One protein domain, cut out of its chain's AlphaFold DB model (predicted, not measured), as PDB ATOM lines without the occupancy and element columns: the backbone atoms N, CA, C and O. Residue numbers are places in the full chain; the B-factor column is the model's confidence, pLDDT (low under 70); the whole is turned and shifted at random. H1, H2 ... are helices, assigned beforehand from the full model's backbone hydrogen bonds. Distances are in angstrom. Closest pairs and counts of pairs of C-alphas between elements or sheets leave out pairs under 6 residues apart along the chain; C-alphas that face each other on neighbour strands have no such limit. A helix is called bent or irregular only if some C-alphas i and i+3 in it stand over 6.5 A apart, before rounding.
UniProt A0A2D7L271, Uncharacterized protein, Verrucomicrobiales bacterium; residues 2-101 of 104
ATOM      1  N   GLU A   2      97.438   4.682 111.949       91.19
ATOM      2  CA  GLU A   2      97.919   3.761 110.901       91.19
ATOM      3  C   GLU A   2      97.378   2.347 111.147       91.19
ATOM      4  O   GLU A   2      97.121   1.981 112.292       91.19
ATOM      5  N   TYR A   3      97.191   1.561 110.084       90.38
ATOM      6  CA  TYR A   3      96.588   0.230 110.206       90.38
ATOM      7  C   TYR A   3      97.438  -0.725 111.043       90.38
ATOM      8  O   TYR A   3      96.920  -1.382 111.933       90.38
ATOM      9  N   GLU A   4      98.748  -0.752 110.803       90.56
ATOM     10  CA  GLU A   4      99.679  -1.617 111.538       90.56
ATOM     11  C   GLU A   4      99.633  -1.312 113.036       90.56
ATOM     12  O   GLU A   4      99.450  -2.204 113.853       90.56
ATOM     13  N   LYS A   5      99.640  -0.028 113.397       92.38
ATOM     14  CA  LYS A   5      99.510   0.396 114.791       92.38
ATOM     15  C   LYS A   5      98.163   0.020 115.419       92.38
ATOM     16  O   LYS A   5      98.101  -0.249 116.613       92.38
ATOM     17  N   LEU A   6      97.083   0.025 114.637       93.44
ATOM     18  CA  LEU A   6      95.775  -0.438 115.103       93.44
ATOM     19  C   LEU A   6      95.810  -1.940 115.419       93.44
ATOM     20  O   LEU A   6      95.322  -2.351 116.467       93.44
ATOM     21  N   LEU A   7      96.409  -2.739 114.537       93.50
ATOM     22  CA  LEU A   7      96.552  -4.184 114.709       93.50
ATOM     23  C   LEU A   7      97.430  -4.539 115.917       93.50
ATOM     24  O   LEU A   7      97.065  -5.429 116.683       93.50
ATOM     25  N   GLU A   8      98.523  -3.805 116.135       91.44
ATOM     26  CA  GLU A   8      99.361  -3.933 117.336       91.44
ATOM     27  C   GLU A   8      98.566  -3.656 118.617       91.44
ATOM     28  O   GLU A   8      98.615  -4.451 119.551       91.44
ATOM     29  N   ILE A   9      97.781  -2.570 118.649       92.12
ATOM     30  CA  ILE A   9      96.949  -2.239 119.815       92.12
ATOM     31  C   ILE A   9      95.900  -3.323 120.066       92.12
ATOM     32  O   ILE A   9      95.726  -3.725 121.212       92.12
ATOM     33  N   ILE A  10      95.237  -3.833 119.021       92.06
ATOM     34  CA  ILE A  10      94.284  -4.947 119.156       92.06
ATOM     35  C   ILE A  10      94.981  -6.162 119.777       92.06
ATOM     36  O   ILE A  10      94.449  -6.769 120.705       92.06
ATOM     37  N   ALA A  11      96.182  -6.508 119.306       89.81
ATOM     38  CA  ALA A  11      96.937  -7.630 119.849       89.81
ATOM     39  C   ALA A  11      97.353  -7.428 121.310       89.81
ATOM     40  O   ALA A  11      97.250  -8.366 122.104       89.81
ATOM     41  N   ASP A  12      97.772  -6.221 121.679       88.56
ATOM     42  CA  ASP A  12      98.127  -5.890 123.057       88.56
ATOM     43  C   ASP A  12      96.903  -5.888 123.985       88.56
ATOM     44  O   ASP A  12      96.986  -6.383 125.109       88.56
ATOM     45  N   GLU A  13      95.750  -5.378 123.543       89.31
ATOM     46  CA  GLU A  13      94.513  -5.406 124.332       89.31
ATOM     47  C   GLU A  13      94.014  -6.839 124.568       89.31
ATOM     48  O   GLU A  13      93.646  -7.170 125.698       89.31
ATOM     49  N   VAL A  14      94.071  -7.703 123.547       88.38
ATOM     50  CA  VAL A  14      93.754  -9.136 123.676       88.38
ATOM     51  C   VAL A  14      94.681  -9.807 124.686       88.38
ATOM     52  O   VAL A  14      94.219 -10.523 125.574       88.38
ATOM     53  N   LEU A  15      95.988  -9.554 124.594       83.44
ATOM     54  CA  LEU A  15      96.945 -10.083 125.560       83.44
ATOM     55  C   LEU A  15      96.622  -9.603 126.975       83.44
ATOM     56  O   LEU A  15      96.560 -10.427 127.879       83.44
ATOM     57  N   ASN A  16      96.370  -8.309 127.169       82.75
ATOM     58  CA  ASN A  16      96.077  -7.747 128.486       82.75
ATOM     59  C   ASN A  16      94.793  -8.325 129.104       82.75
ATOM     60  O   ASN A  16      94.809  -8.688 130.278       82.75
ATOM     61  N   GLU A  17      93.707  -8.463 128.331       78.19
ATOM     62  CA  GLU A  17      92.436  -9.031 128.816       78.19
ATOM     63  C   GLU A  17      92.595 -10.501 129.247       78.19
ATOM     64  O   GLU A  17      91.984 -10.934 130.224       78.19
ATOM     65  N   TYR A  18      93.458 -11.264 128.567       73.56
ATOM     66  CA  TYR A  18      93.659 -12.692 128.837       73.56
ATOM     67  C   TYR A  18      94.872 -12.990 129.746       73.56
ATOM     68  O   TYR A  18      95.020 -14.121 130.213       73.56
ATOM     69  N   TRP A  19      95.701 -11.989 130.065       68.88
ATOM     70  CA  TRP A  19      96.851 -12.086 130.979       68.88
ATOM     71  C   TRP A  19      96.459 -11.969 132.465       68.88
ATOM     72  O   TRP A  19      97.215 -12.394 133.338       68.88
ATOM     73  N   GLU A  20      95.272 -11.450 132.803       57.19
ATOM     74  CA  GLU A  20      94.875 -11.219 134.207       57.19
ATOM     75  C   GLU A  20      94.631 -12.499 135.043       57.19
ATOM     76  O   GLU A  20      94.381 -12.413 136.248       57.19
ATOM     77  N   VAL A  21      94.771 -13.703 134.472       55.91
ATOM     78  CA  VAL A  21      94.493 -14.975 135.164       55.91
ATOM     79  C   VAL A  21      95.758 -15.827 135.362       55.91
ATOM     80  O   VAL A  21      95.854 -16.959 134.897       55.91
ATOM     81  N   GLY A  22      96.715 -15.309 136.139       52.06
ATOM     82  CA  GLY A  22      97.828 -16.087 136.707       52.06
ATOM     83  C   GLY A  22      99.071 -16.237 135.818       52.06
ATOM     84  O   GLY A  22      99.026 -16.086 134.608       52.06
ATOM     85  N   ASN A  23     100.208 -16.544 136.457       53.41
ATOM     86  CA  ASN A  23     101.570 -16.589 135.883       53.41
ATOM     87  C   ASN A  23     101.809 -17.607 134.743       53.41
ATOM     88  O   ASN A  23     102.950 -17.763 134.309       53.41
ATOM     89  N   ASP A  24     100.778 -18.293 134.254       58.06
ATOM     90  CA  ASP A  24     100.889 -19.207 133.120       58.06
ATOM     91  C   ASP A  24     100.522 -18.454 131.843       58.06
ATOM     92  O   ASP A  24      99.375 -18.474 131.395       58.06
ATOM     93  N   PHE A  25     101.514 -17.786 131.249       59.06
ATOM     94  CA  PHE A  25     101.357 -17.218 129.915       59.06
ATOM     95  C   PHE A  25     100.928 -18.316 128.938       59.06
ATOM     96  O   PHE A  25     101.680 -19.255 128.662       59.06
ATOM     97  N   LYS A  26      99.718 -18.178 128.401       64.50
ATOM     98  CA  LYS A  26      99.269 -18.908 127.221       64.50
ATOM     99  C   LYS A  26      99.052 -17.894 126.120       64.50
ATOM    100  O   LYS A  26      98.276 -16.959 126.282       64.50
ATOM    101  N   GLU A  27      99.766 -18.089 125.023       71.19
ATOM    102  CA  GLU A  27      99.562 -17.315 123.810       71.19
ATOM    103  C   GLU A  27      98.086 -17.423 123.378       71.19
ATOM    104  O   GLU A  27      97.567 -18.546 123.303       71.19
ATOM    105  N   PRO A  28      97.379 -16.298 123.158       78.62
ATOM    106  CA  PRO A  28      95.971 -16.342 122.794       78.62
ATOM    107  C   PRO A  28      95.781 -17.009 121.427       78.62
ATOM    108  O   PRO A  28      96.491 -16.715 120.463       78.62
ATOM    109  N   THR A  29      94.814 -17.923 121.329       86.19
ATOM    110  CA  THR A  29      94.467 -18.558 120.052       86.19
ATOM    111  C   THR A  29      93.715 -17.578 119.147       86.19
ATOM    112  O   THR A  29      93.293 -16.517 119.599       86.19
ATOM    113  N   LEU A  30      93.523 -17.908 117.865       85.75
ATOM    114  CA  LEU A  30      92.770 -17.030 116.957       85.75
ATOM    115  C   LEU A  30      91.332 -16.820 117.449       85.75
ATOM    116  O   LEU A  30      90.830 -15.704 117.405       85.75
ATOM    117  N   GLU A  31      90.727 -17.856 118.028       85.94
ATOM    118  CA  GLU A  31      89.385 -17.787 118.605       85.94
ATOM    119  C   GLU A  31      89.281 -16.723 119.708       85.94
ATOM    120  O   GLU A  31      88.241 -16.092 119.857       85.94
ATOM    121  N   VAL A  32      90.364 -16.472 120.452       88.38
ATOM    122  CA  VAL A  32      90.401 -15.423 121.479       88.38
ATOM    123  C   VAL A  32      90.384 -14.020 120.856       88.38
ATOM    124  O   VAL A  32      89.677 -13.136 121.342       88.38
ATOM    125  N   TYR A  33      91.119 -13.814 119.761       88.81
ATOM    126  CA  TYR A  33      91.080 -12.558 119.005       88.81
ATOM    127  C   TYR A  33      89.703 -12.335 118.362       88.81
ATOM    128  O   TYR A  33      89.165 -11.225 118.425       88.81
ATOM    129  N   ASP A  34      89.108 -13.393 117.806       87.94
ATOM    130  CA  ASP A  34      87.755 -13.353 117.252       87.94
ATOM    131  C   ASP A  34      86.738 -12.975 118.330       87.94
ATOM    132  O   ASP A  34      85.963 -12.040 118.146       87.94
ATOM    133  N   GLU A  35      86.758 -13.643 119.489       89.25
ATOM    134  CA  GLU A  35      85.883 -13.319 120.618       89.25
ATOM    135  C   GLU A  35      86.035 -11.858 121.055       89.25
ATOM    136  O   GLU A  35      85.035 -11.169 121.279       89.25
ATOM    137  N   TYR A  36      87.272 -11.366 121.147       90.56
ATOM    138  CA  TYR A  36      87.570  -9.988 121.525       90.56
ATOM    139  C   TYR A  36      86.939  -8.959 120.575       90.56
ATOM    140  O   TYR A  36      86.320  -7.989 121.034       90.56
ATOM    141  N   LEU A  37      87.065  -9.156 119.259       90.94
ATOM    142  CA  LEU A  37      86.486  -8.239 118.274       90.94
ATOM    143  C   LEU A  37      84.971  -8.442 118.101       90.94
ATOM    144  O   LEU A  37      84.233  -7.467 117.925       90.94
ATOM    145  N   ILE A  38      84.475  -9.674 118.237       89.31
ATOM    146  CA  ILE A  38      83.036  -9.977 118.232       89.31
ATOM    147  C   ILE A  38      82.330  -9.241 119.376       89.31
ATOM    148  O   ILE A  38      81.289  -8.622 119.148       89.31
ATOM    149  N   LYS A  39      82.911  -9.210 120.585       91.19
ATOM    150  CA  LYS A  39      82.367  -8.442 121.729       91.19
ATOM    151  C   LYS A  39      82.163  -6.953 121.402       91.19
ATOM    152  O   LYS A  39      81.265  -6.328 121.961       91.19
ATOM    153  N   ARG A  40      82.973  -6.394 120.498       91.69
ATOM    154  CA  ARG A  40      82.957  -4.976 120.091       91.69
ATOM    155  C   ARG A  40      82.114  -4.699 118.849       91.69
ATOM    156  O   ARG A  40      81.801  -3.541 118.576       91.69
ATOM    157  N   THR A  41      81.706  -5.746 118.131       92.56
ATOM    158  CA  THR A  41      80.932  -5.646 116.884       92.56
ATOM    159  C   THR A  41      79.692  -4.753 117.014       92.56
ATOM    160  O   THR A  41      79.546  -3.876 116.167       92.56
ATOM    161  N   PRO A  42      78.855  -4.847 118.073       93.94
ATOM    162  CA  PRO A  42      77.648  -4.019 118.162       93.94
ATOM    163  C   PRO A  42      77.927  -2.508 118.164       93.94
ATOM    164  O   PRO A  42      77.180  -1.728 117.577       93.94
ATOM    165  N   GLU A  43      79.009  -2.078 118.819       94.44
ATOM    166  CA  GLU A  43      79.388  -0.664 118.853       94.44
ATOM    167  C   GLU A  43      80.000  -0.224 117.519       94.44
ATOM    168  O   GLU A  43      79.677   0.854 117.024       94.44
ATOM    169  N   ILE A  44      80.822  -1.073 116.894       93.88
ATOM    170  CA  ILE A  44      81.386  -0.823 115.560       93.88
ATOM    171  C   ILE A  44      80.262  -0.649 114.527       93.88
ATOM    172  O   ILE A  44      80.262   0.333 113.784       93.88
ATOM    173  N   GLU A  45      79.276  -1.548 114.513       94.56
ATOM    174  CA  GLU A  45      78.102  -1.465 113.635       94.56
ATOM    175  C   GLU A  45      77.320  -0.168 113.873       94.56
ATOM    176  O   GLU A  45      77.050   0.577 112.927       94.56
ATOM    177  N   ARG A  46      77.052   0.181 115.139       94.81
ATOM    178  CA  ARG A  46      76.381   1.440 115.505       94.81
ATOM    179  C   ARG A  46      77.136   2.672 114.987       94.81
ATOM    180  O   ARG A  46      76.518   3.647 114.537       94.81
ATOM    181  N   LEU A  47      78.467   2.666 115.059       95.00
ATOM    182  CA  LEU A  47      79.316   3.758 114.571       95.00
ATOM    183  C   LEU A  47      79.292   3.859 113.040       95.00
ATOM    184  O   LEU A  47      79.189   4.969 112.511       95.00
ATOM    185  N   LEU A  48      79.325   2.725 112.337       93.25
ATOM    186  CA  LEU A  48      79.228   2.658 110.875       93.25
ATOM    187  C   LEU A  48      77.869   3.160 110.368       93.25
ATOM    188  O   LEU A  48      77.820   4.004 109.472       93.25
ATOM    189  N   GLU A  49      76.768   2.712 110.977       93.19
ATOM    190  CA  GLU A  49      75.408   3.139 110.615       93.19
ATOM    191  C   GLU A  49      75.199   4.642 110.831       93.19
ATOM    192  O   GLU A  49      74.612   5.331 109.992       93.19
ATOM    193  N   SER A  50      75.701   5.167 111.951       91.75
ATOM    194  CA  SER A  50      75.563   6.585 112.292       91.75
ATOM    195  C   SER A  50      76.572   7.496 111.586       91.75
ATOM    196  O   SER A  50      76.369   8.712 111.560       91.75
ATOM    197  N   LYS A  51      77.646   6.938 111.006       87.50
ATOM    198  CA  LYS A  51      78.806   7.666 110.453       87.50
ATOM    199  C   LYS A  51      79.441   8.649 111.448       87.50
ATOM    200  O   LYS A  51      79.985   9.687 111.058       87.50
ATOM    201  N   LEU A  52      79.356   8.351 112.745       86.00
ATOM    202  CA  LEU A  52      79.866   9.206 113.815       86.00
ATOM    203  C   LEU A  52      81.207   8.683 114.326       86.00
ATOM    204  O   LEU A  52      81.265   7.870 115.238       86.00
ATOM    205  N   PHE A  53      82.301   9.208 113.779       88.38
ATOM    206  CA  PHE A  53      83.662   8.769 114.112       88.38
ATOM    207  C   PHE A  53      84.457   9.762 114.980       88.38
ATOM    208  O   PHE A  53      85.689   9.795 114.932       88.38
ATOM    209  N   SER A  54      83.777  10.621 115.741       80.25
ATOM    210  CA  SER A  54      84.396  11.723 116.497       80.25
ATOM    211  C   SER A  54      85.026  11.321 117.840       80.25
ATOM    212  O   SER A  54      85.613  12.173 118.505       80.25
ATOM    213  N   GLY A  55      84.911  10.054 118.249       79.69
ATOM    214  CA  GLY A  55      85.518   9.529 119.477       79.69
ATOM    215  C   GLY A  55      86.979   9.085 119.321       79.69
ATOM    216  O   GLY A  55      87.557   9.150 118.236       79.69
ATOM    217  N   SER A  56      87.566   8.613 120.426       80.12
ATOM    218  CA  SER A  56      88.956   8.130 120.517       80.12
ATOM    219  C   SER A  56      89.078   6.682 121.021       80.12
ATOM    220  O   SER A  56      90.129   6.309 121.531       80.12
ATOM    221  N   GLY A  57      87.997   5.898 120.953       90.00
ATOM    222  CA  GLY A  57      87.988   4.483 121.350       90.00
ATOM    223  C   GLY A  57      88.510   3.562 120.248       90.00
ATOM    224  O   GLY A  57      88.518   3.944 119.073       90.00
ATOM    225  N   ILE A  58      88.908   2.342 120.617       91.44
ATOM    226  CA  ILE A  58      89.382   1.338 119.657       91.44
ATOM    227  C   ILE A  58      88.292   0.997 118.634       91.44
ATOM    228  O   ILE A  58      88.566   0.922 117.439       91.44
ATOM    229  N   GLU A  59      87.033   0.936 119.067       94.00
ATOM    230  CA  GLU A  59      85.865   0.694 118.217       94.00
ATOM    231  C   GLU A  59      85.712   1.782 117.148       94.00
ATOM    232  O   GLU A  59      85.329   1.495 116.018       94.00
ATOM    233  N   VAL A  60      86.068   3.029 117.476       94.62
ATOM    234  CA  VAL A  60      86.026   4.151 116.530       94.62
ATOM    235  C   VAL A  60      87.111   4.017 115.471       94.62
ATOM    236  O   VAL A  60      86.840   4.247 114.292       94.62
ATOM    237  N   GLU A  61      88.334   3.658 115.860       95.00
ATOM    238  CA  GLU A  61      89.419   3.464 114.897       95.00
ATOM    239  C   GLU A  61      89.167   2.238 114.007       95.00
ATOM    240  O   GLU A  61      89.375   2.332 112.796       95.00
ATOM    241  N   ILE A  62      88.620   1.148 114.560       94.38
ATOM    242  CA  ILE A  62      88.178  -0.023 113.788       94.38
ATOM    243  C   ILE A  62      87.077   0.374 112.799       94.38
ATOM    244  O   ILE A  62      87.201   0.104 111.604       94.38
ATOM    245  N   ALA A  63      86.036   1.075 113.256       95.00
ATOM    246  CA  ALA A  63      84.924   1.483 112.401       95.00
ATOM    247  C   ALA A  63      85.372   2.410 111.257       95.00
ATOM    248  O   ALA A  63      84.963   2.212 110.115       95.00
ATOM    249  N   LYS A  64      86.276   3.370 111.513       94.62
ATOM    250  CA  LYS A  64      86.881   4.205 110.454       94.62
ATOM    251  C   LYS A  64      87.590   3.359 109.400       94.62
ATOM    252  O   LYS A  64      87.534   3.669 108.209       94.62
ATOM    253  N   TRP A  65      88.296   2.321 109.839       93.88
ATOM    254  CA  TRP A  65      89.059   1.472 108.940       93.88
ATOM    255  C   TRP A  65      88.146   0.583 108.092       93.88
ATOM    256  O   TRP A  65      88.327   0.517 106.877       93.88
ATOM    257  N   ILE A  66      87.118  -0.014 108.701       93.62
ATOM    258  CA  ILE A  66      86.101  -0.801 107.990       93.62
ATOM    259  C   ILE A  66      85.332   0.072 106.990       93.62
ATOM    260  O   ILE A  66      85.205  -0.320 105.831       93.62
ATOM    261  N   ASP A  67      84.900   1.282 107.368       94.00
ATOM    262  CA  ASP A  67      84.254   2.218 106.434       94.00
ATOM    263  C   ASP A  67      85.165   2.515 105.232       94.00
ATOM    264  O   ASP A  67      84.738   2.463 104.076       94.00
ATOM    265  N   ASN A  68      86.460   2.741 105.475       92.12
ATOM    266  CA  ASN A  68      87.414   2.930 104.392       92.12
ATOM    267  C   ASN A  68      87.540   1.687 103.492       92.12
ATOM    268  O   ASN A  68      87.583   1.840 102.271       92.12
ATOM    269  N   LEU A  69      87.567   0.470 104.045       91.19
ATOM    270  CA  LEU A  69      87.605  -0.761 103.247       91.19
ATOM    271  C   LEU A  69      86.362  -0.923 102.379       91.19
ATOM    272  O   LEU A  69      86.483  -1.115 101.168       91.19
ATOM    273  N   MET A  70      85.176  -0.794 102.969       89.44
ATOM    274  CA  MET A  70      83.905  -0.965 102.264       89.44
ATOM    275  C   MET A  70      83.785  -0.010 101.069       89.44
ATOM    276  O   MET A  70      83.250  -0.380 100.025       89.44
ATOM    277  N   ASN A  71      84.356   1.192 101.175       91.12
ATOM    278  CA  ASN A  71      84.333   2.183 100.102       91.12
ATOM    279  C   ASN A  71      85.515   2.043  99.115       91.12
ATOM    280  O   ASN A  71      85.340   2.165  97.898       91.12
ATOM    281  N   ASN A  72      86.722   1.744  99.604       91.69
ATOM    282  CA  ASN A  72      87.966   1.931  98.844       91.69
ATOM    283  C   ASN A  72      88.796   0.660  98.617       91.69
ATOM    284  O   ASN A  72      89.811   0.739  97.923       91.69
ATOM    285  N   HIS A  73      88.396  -0.505  99.138       89.88
ATOM    286  CA  HIS A  73      89.163  -1.739  98.951       89.88
ATOM    287  C   HIS A  73      89.366  -2.054  97.445       89.88
ATOM    288  O   HIS A  73      88.417  -1.965  96.655       89.88
ATOM    289  N   PRO A  74      90.597  -2.405  97.012       89.88
ATOM    290  CA  PRO A  74      90.934  -2.570  95.594       89.88
ATOM    291  C   PRO A  74      90.173  -3.725  94.933       89.88
ATOM    292  O   PRO A  74      89.783  -3.630  93.768       89.88
ATOM    293  N   ASP A  75      89.915  -4.799  95.681       90.69
ATOM    294  CA  ASP A  75      89.019  -5.865  95.241       90.69
ATOM    295  C   ASP A  75      87.557  -5.448  95.426       90.69
ATOM    296  O   ASP A  75      87.044  -5.370  96.546       90.69
ATOM    297  N   LYS A  76      86.879  -5.210  94.299       89.69
ATOM    298  CA  LYS A  76      85.452  -4.889  94.254       89.69
ATOM    299  C   LYS A  76      84.582  -6.006  94.846       89.69
ATOM    300  O   LYS A  76      83.589  -5.691  95.490       89.69
ATOM    301  N   LYS A  77      84.945  -7.280  94.655       88.06
ATOM    302  CA  LYS A  77      84.162  -8.407  95.183       88.06
ATOM    303  C   LYS A  77      84.174  -8.418  96.703       88.06
ATOM    304  O   LYS A  77      83.133  -8.658  97.296       88.06
ATOM    305  N   LYS A  78      85.320  -8.108  97.319       87.25
ATOM    306  CA  LYS A  78      85.401  -7.954  98.775       87.25
ATOM    307  C   LYS A  78      84.543  -6.782  99.265       87.25
ATOM    308  O   LYS A  78      83.749  -6.976 100.171       87.25
ATOM    309  N   ARG A  79      84.607  -5.609  98.613       86.50
ATOM    310  CA  ARG A  79      83.758  -4.448  98.979       86.50
ATOM    311  C   ARG A  79      82.264  -4.757  99.005       86.50
ATOM    312  O   ARG A  79      81.557  -4.258  99.867       86.50
ATOM    313  N   GLU A  80      81.789  -5.512  98.020       84.81
ATOM    314  CA  GLU A  80      80.358  -5.793  97.847       84.81
ATOM    315  C   GLU A  80      79.900  -7.052  98.596       84.81
ATOM    316  O   GLU A  80      78.701  -7.227  98.798       84.81
ATOM    317  N   GLY A  81      80.829  -7.944  98.951       84.25
ATOM    318  CA  GLY A  81      80.523  -9.272  99.479       84.25
ATOM    319  C   GLY A  81      80.781  -9.460 100.969       84.25
ATOM    320  O   GLY A  81      80.208 -10.386 101.529       84.25
ATOM    321  N   PHE A  82      81.628  -8.633 101.587       85.75
ATOM    322  CA  PHE A  82      81.957  -8.751 103.008       85.75
ATOM    323  C   PHE A  82      80.996  -7.915 103.851       85.75
ATOM    324  O   PHE A  82      80.800  -6.723 103.580       85.75
ATOM    325  N   ASP A  83      80.440  -8.527 104.892       88.12
ATOM    326  CA  ASP A  83      79.766  -7.799 105.961       88.12
ATOM    327  C   ASP A  83      80.773  -7.306 107.023       88.12
ATOM    328  O   ASP A  83      81.982  -7.528 106.928       88.12
ATOM    329  N   VAL A  84      80.296  -6.569 108.030       87.81
ATOM    330  CA  VAL A  84      81.162  -6.016 109.091       87.81
ATOM    331  C   VAL A  84      81.910  -7.125 109.837       87.81
ATOM    332  O   VAL A  84      83.064  -6.933 110.227       87.81
ATOM    333  N   LYS A  85      81.285  -8.292 110.005       89.31
ATOM    334  CA  LYS A  85      81.865  -9.422 110.722       89.31
ATOM    335  C   LYS A  85      83.007 -10.057 109.928       89.31
ATOM    336  O   LYS A  85      84.027 -10.385 110.528       89.31
ATOM    337  N   ASP A  86      82.875 -10.172 108.607       91.25
ATOM    338  CA  ASP A  86      83.954 -10.671 107.743       91.25
ATOM    339  C   ASP A  86      85.206  -9.779 107.834       91.25
ATOM    340  O   ASP A  86      86.328 -10.271 107.964       91.25
ATOM    341  N   TRP A  87      85.024  -8.452 107.838       91.38
ATOM    342  CA  TRP A  87      86.134  -7.505 108.011       91.38
ATOM    343  C   TRP A  87      86.778  -7.590 109.394       91.38
ATOM    344  O   TRP A  87      87.997  -7.467 109.522       91.38
ATOM    345  N   ILE A  88      85.962  -7.805 110.426       89.56
ATOM    346  CA  ILE A  88      86.429  -8.014 111.796       89.56
ATOM    347  C   ILE A  88      87.289  -9.280 111.894       89.56
ATOM    348  O   ILE A  88      88.369  -9.225 112.480       89.56
ATOM    349  N   MET A  89      86.857 -10.388 111.290       88.88
ATOM    350  CA  MET A  89      87.637 -11.630 111.270       88.88
ATOM    351  C   MET A  89      88.983 -11.449 110.557       88.88
ATOM    352  O   MET A  89      90.019 -11.849 111.084       88.88
ATOM    353  N   GLU A  90      88.998 -10.772 109.403       91.19
ATOM    354  CA  GLU A  90      90.250 -10.481 108.686       91.19
ATOM    355  C   GLU A  90      91.205  -9.636 109.557       91.19
ATOM    356  O   GLU A  90      92.408  -9.892 109.593       91.19
ATOM    357  N   MET A  91      90.689  -8.680 110.338       92.00
ATOM    358  CA  MET A  91      91.508  -7.930 111.300       92.00
ATOM    359  C   MET A  91      92.053  -8.793 112.448       92.00
ATOM    360  O   MET A  91      93.221  -8.615 112.801       92.00
ATOM    361  N   ALA A  92      91.260  -9.704 113.024       90.00
ATOM    362  CA  ALA A  92      91.719 -10.615 114.083       90.00
ATOM    363  C   ALA A  92      92.891 -11.483 113.609       90.00
ATOM    364  O   ALA A  92      93.920 -11.563 114.285       90.00
ATOM    365  N   GLU A  93      92.758 -12.080 112.422       91.62
ATOM    366  CA  GLU A  93      93.796 -12.912 111.813       91.62
ATOM    367  C   GLU A  93      95.102 -12.135 111.618       91.62
ATOM    368  O   GLU A  93      96.178 -12.613 111.992       91.62
ATOM    369  N   ILE A  94      95.016 -10.915 111.078       90.81
ATOM    370  CA  ILE A  94      96.200 -10.091 110.813       90.81
ATOM    371  C   ILE A  94      96.834  -9.603 112.123       90.81
ATOM    372  O   ILE A  94      98.060  -9.624 112.237       90.81
ATOM    373  N   ALA A  95      96.040  -9.200 113.120       89.75
ATOM    374  CA  ALA A  95      96.554  -8.751 114.416       89.75
ATOM    375  C   ALA A  95      97.331  -9.866 115.132       89.75
ATOM    376  O   ALA A  95      98.440  -9.640 115.625       89.75
ATOM    377  N   LYS A  96      96.797 -11.095 115.115       87.38
ATOM    378  CA  LYS A  96      97.497 -12.279 115.626       87.38
ATOM    379  C   LYS A  96      98.792 -12.537 114.858       87.38
ATOM    380  O   LYS A  96      99.857 -12.642 115.465       87.38
ATOM    381  N   TYR A  97      98.718 -12.583 113.526       87.44
ATOM    382  CA  TYR A  97      99.880 -12.844 112.676       87.44
ATOM    383  C   TYR A  97     100.994 -11.810 112.873       87.44
ATOM    384  O   TYR A  97     102.169 -12.175 112.942       87.44
ATOM    385  N   GLN A  98     100.651 -10.521 112.973       82.94
ATOM    386  CA  GLN A  98     101.638  -9.478 113.238       82.94
ATOM    387  C   GLN A  98     102.373  -9.749 114.542       82.94
ATOM    388  O   GLN A  98     103.597  -9.697 114.551       82.94
ATOM    389  N   ARG A  99     101.669 -10.104 115.620       78.00
ATOM    390  CA  ARG A  99     102.309 -10.387 116.908       78.00
ATOM    391  C   ARG A  99     103.255 -11.585 116.845       78.00
ATOM    392  O   ARG A  99     104.367 -11.487 117.365       78.00
ATOM    393  N   GLU A 100     102.829 -12.663 116.189       79.50
ATOM    394  CA  GLU A 100     103.637 -13.875 115.992       79.50
ATOM    395  C   GLU A 100     104.931 -13.576 115.215       79.50
ATOM    396  O   GLU A 100     105.984 -14.137 115.519       79.50
ATOM    397  N   ASN A 101     104.881 -12.654 114.247       75.06
ATOM    398  CA  ASN A 101     106.016 -12.342 113.372       75.06
ATOM    399  C   ASN A 101     106.843 -11.114 113.789       75.06
ATOM    400  O   ASN A 101     107.982 -11.002 113.349       75.06
TER     401      ASN A 101
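What this domain is: This is residues 2 to 101 of the 104 residues of an uncharacterized protein of Verrucomicrobiales bacterium (UniProt A0A2D7L271). Two crossed groups of helices join into one elongated body: H1, the arm H2a and H5 cross in the middle and touch one another, while the other arm of the bent helix H2, H2b, packs on H3, whose side toward H1 ties the two groups together. The loop after H1 reaches out to one end of the long axis, and short H4, turning off the end of H3, makes the other. The printed part has 100 residues with five named helices, H1 to H5 in chain order, and no named strand; its class is all helix, with mostly crossed packing. It is compact, with a radius of gyration of the C-alphas of 14.0 A, and spans 44 by 27 by 21 A.

How they stand to each other: H1, residues 3 to 19, comes first. H2, residues 30 to 50, was assigned as one helix by its hydrogen bonds but is bent: C-alphas 39 and 42 are 7.4 A apart. Its arms, H2a of residues 30 to 39 and H2b of residues 42 to 50, stand at a steep tilt of 53 degrees. H1 touches H2a with residues 11 to 14 alone, about perpendicular at 83 degrees; the closest C-alphas, of Val 14 and Tyr 33, are 6.4 A apart. H3, residues 58 to 72, touches H2b at a steep tilt of 52 degrees, the same way, closest at the C-alphas of Ile 44 and Ala 63, 5.3 A. H1 touches H3 with residues 3 to 10 alone, closest at the C-alphas of Leu 6 and Glu 61, 7.5 A, opposite ways at 38 degrees, only just a steep tilt. H4, residues 76 to 81, and H3 touch only at the corner, closest at the C-alphas of Met 70 and Arg 79, 4.8 A. H5, residues 84 to 101, touches H2a at a steep tilt of 43 degrees, opposite ways, with the closest C-alphas, of Tyr 33 and Ala 92, 5.3 A apart. Residues 91 to 99 of H5 touch residues 7 to 11 of H1, about perpendicular at 81 degrees; the closest C-alphas, of Leu 7 and Ala 95, are 4.6 A apart. H3 and H5 are close but not clearly touching, with the C-alphas of Ile 66 and Trp 87 closest at 6.7 A. H2a and H3 are apart. In H1, H2a, H2b, H3, H4 and H5 every O i to N i+4 pair is within hydrogen-bond range.

Where its parts are: H1 runs 24.2 A from C-alpha 3 at (96.588, 0.230, 110.206). H2a measures 14.3 A and H2b 12.3 A. H3 runs 20.9 A from C-alpha 58 at (89.382, 1.338, 119.657). H4 measures 8.4 A. H5 runs 26.0 A and ends with C-alpha 101 at (106.016, -12.342, 113.372).

The domain as a whole: The two C-alphas farthest apart, of Asn 23 and Lys 76, are 46.1 A apart. Residues 72 to 77 stand free. The printed part has no cut and no long link. The model's mean pLDDT over the printed part is 86.5, and residues 19 to 26, of which 19 belongs to H1, are under 70.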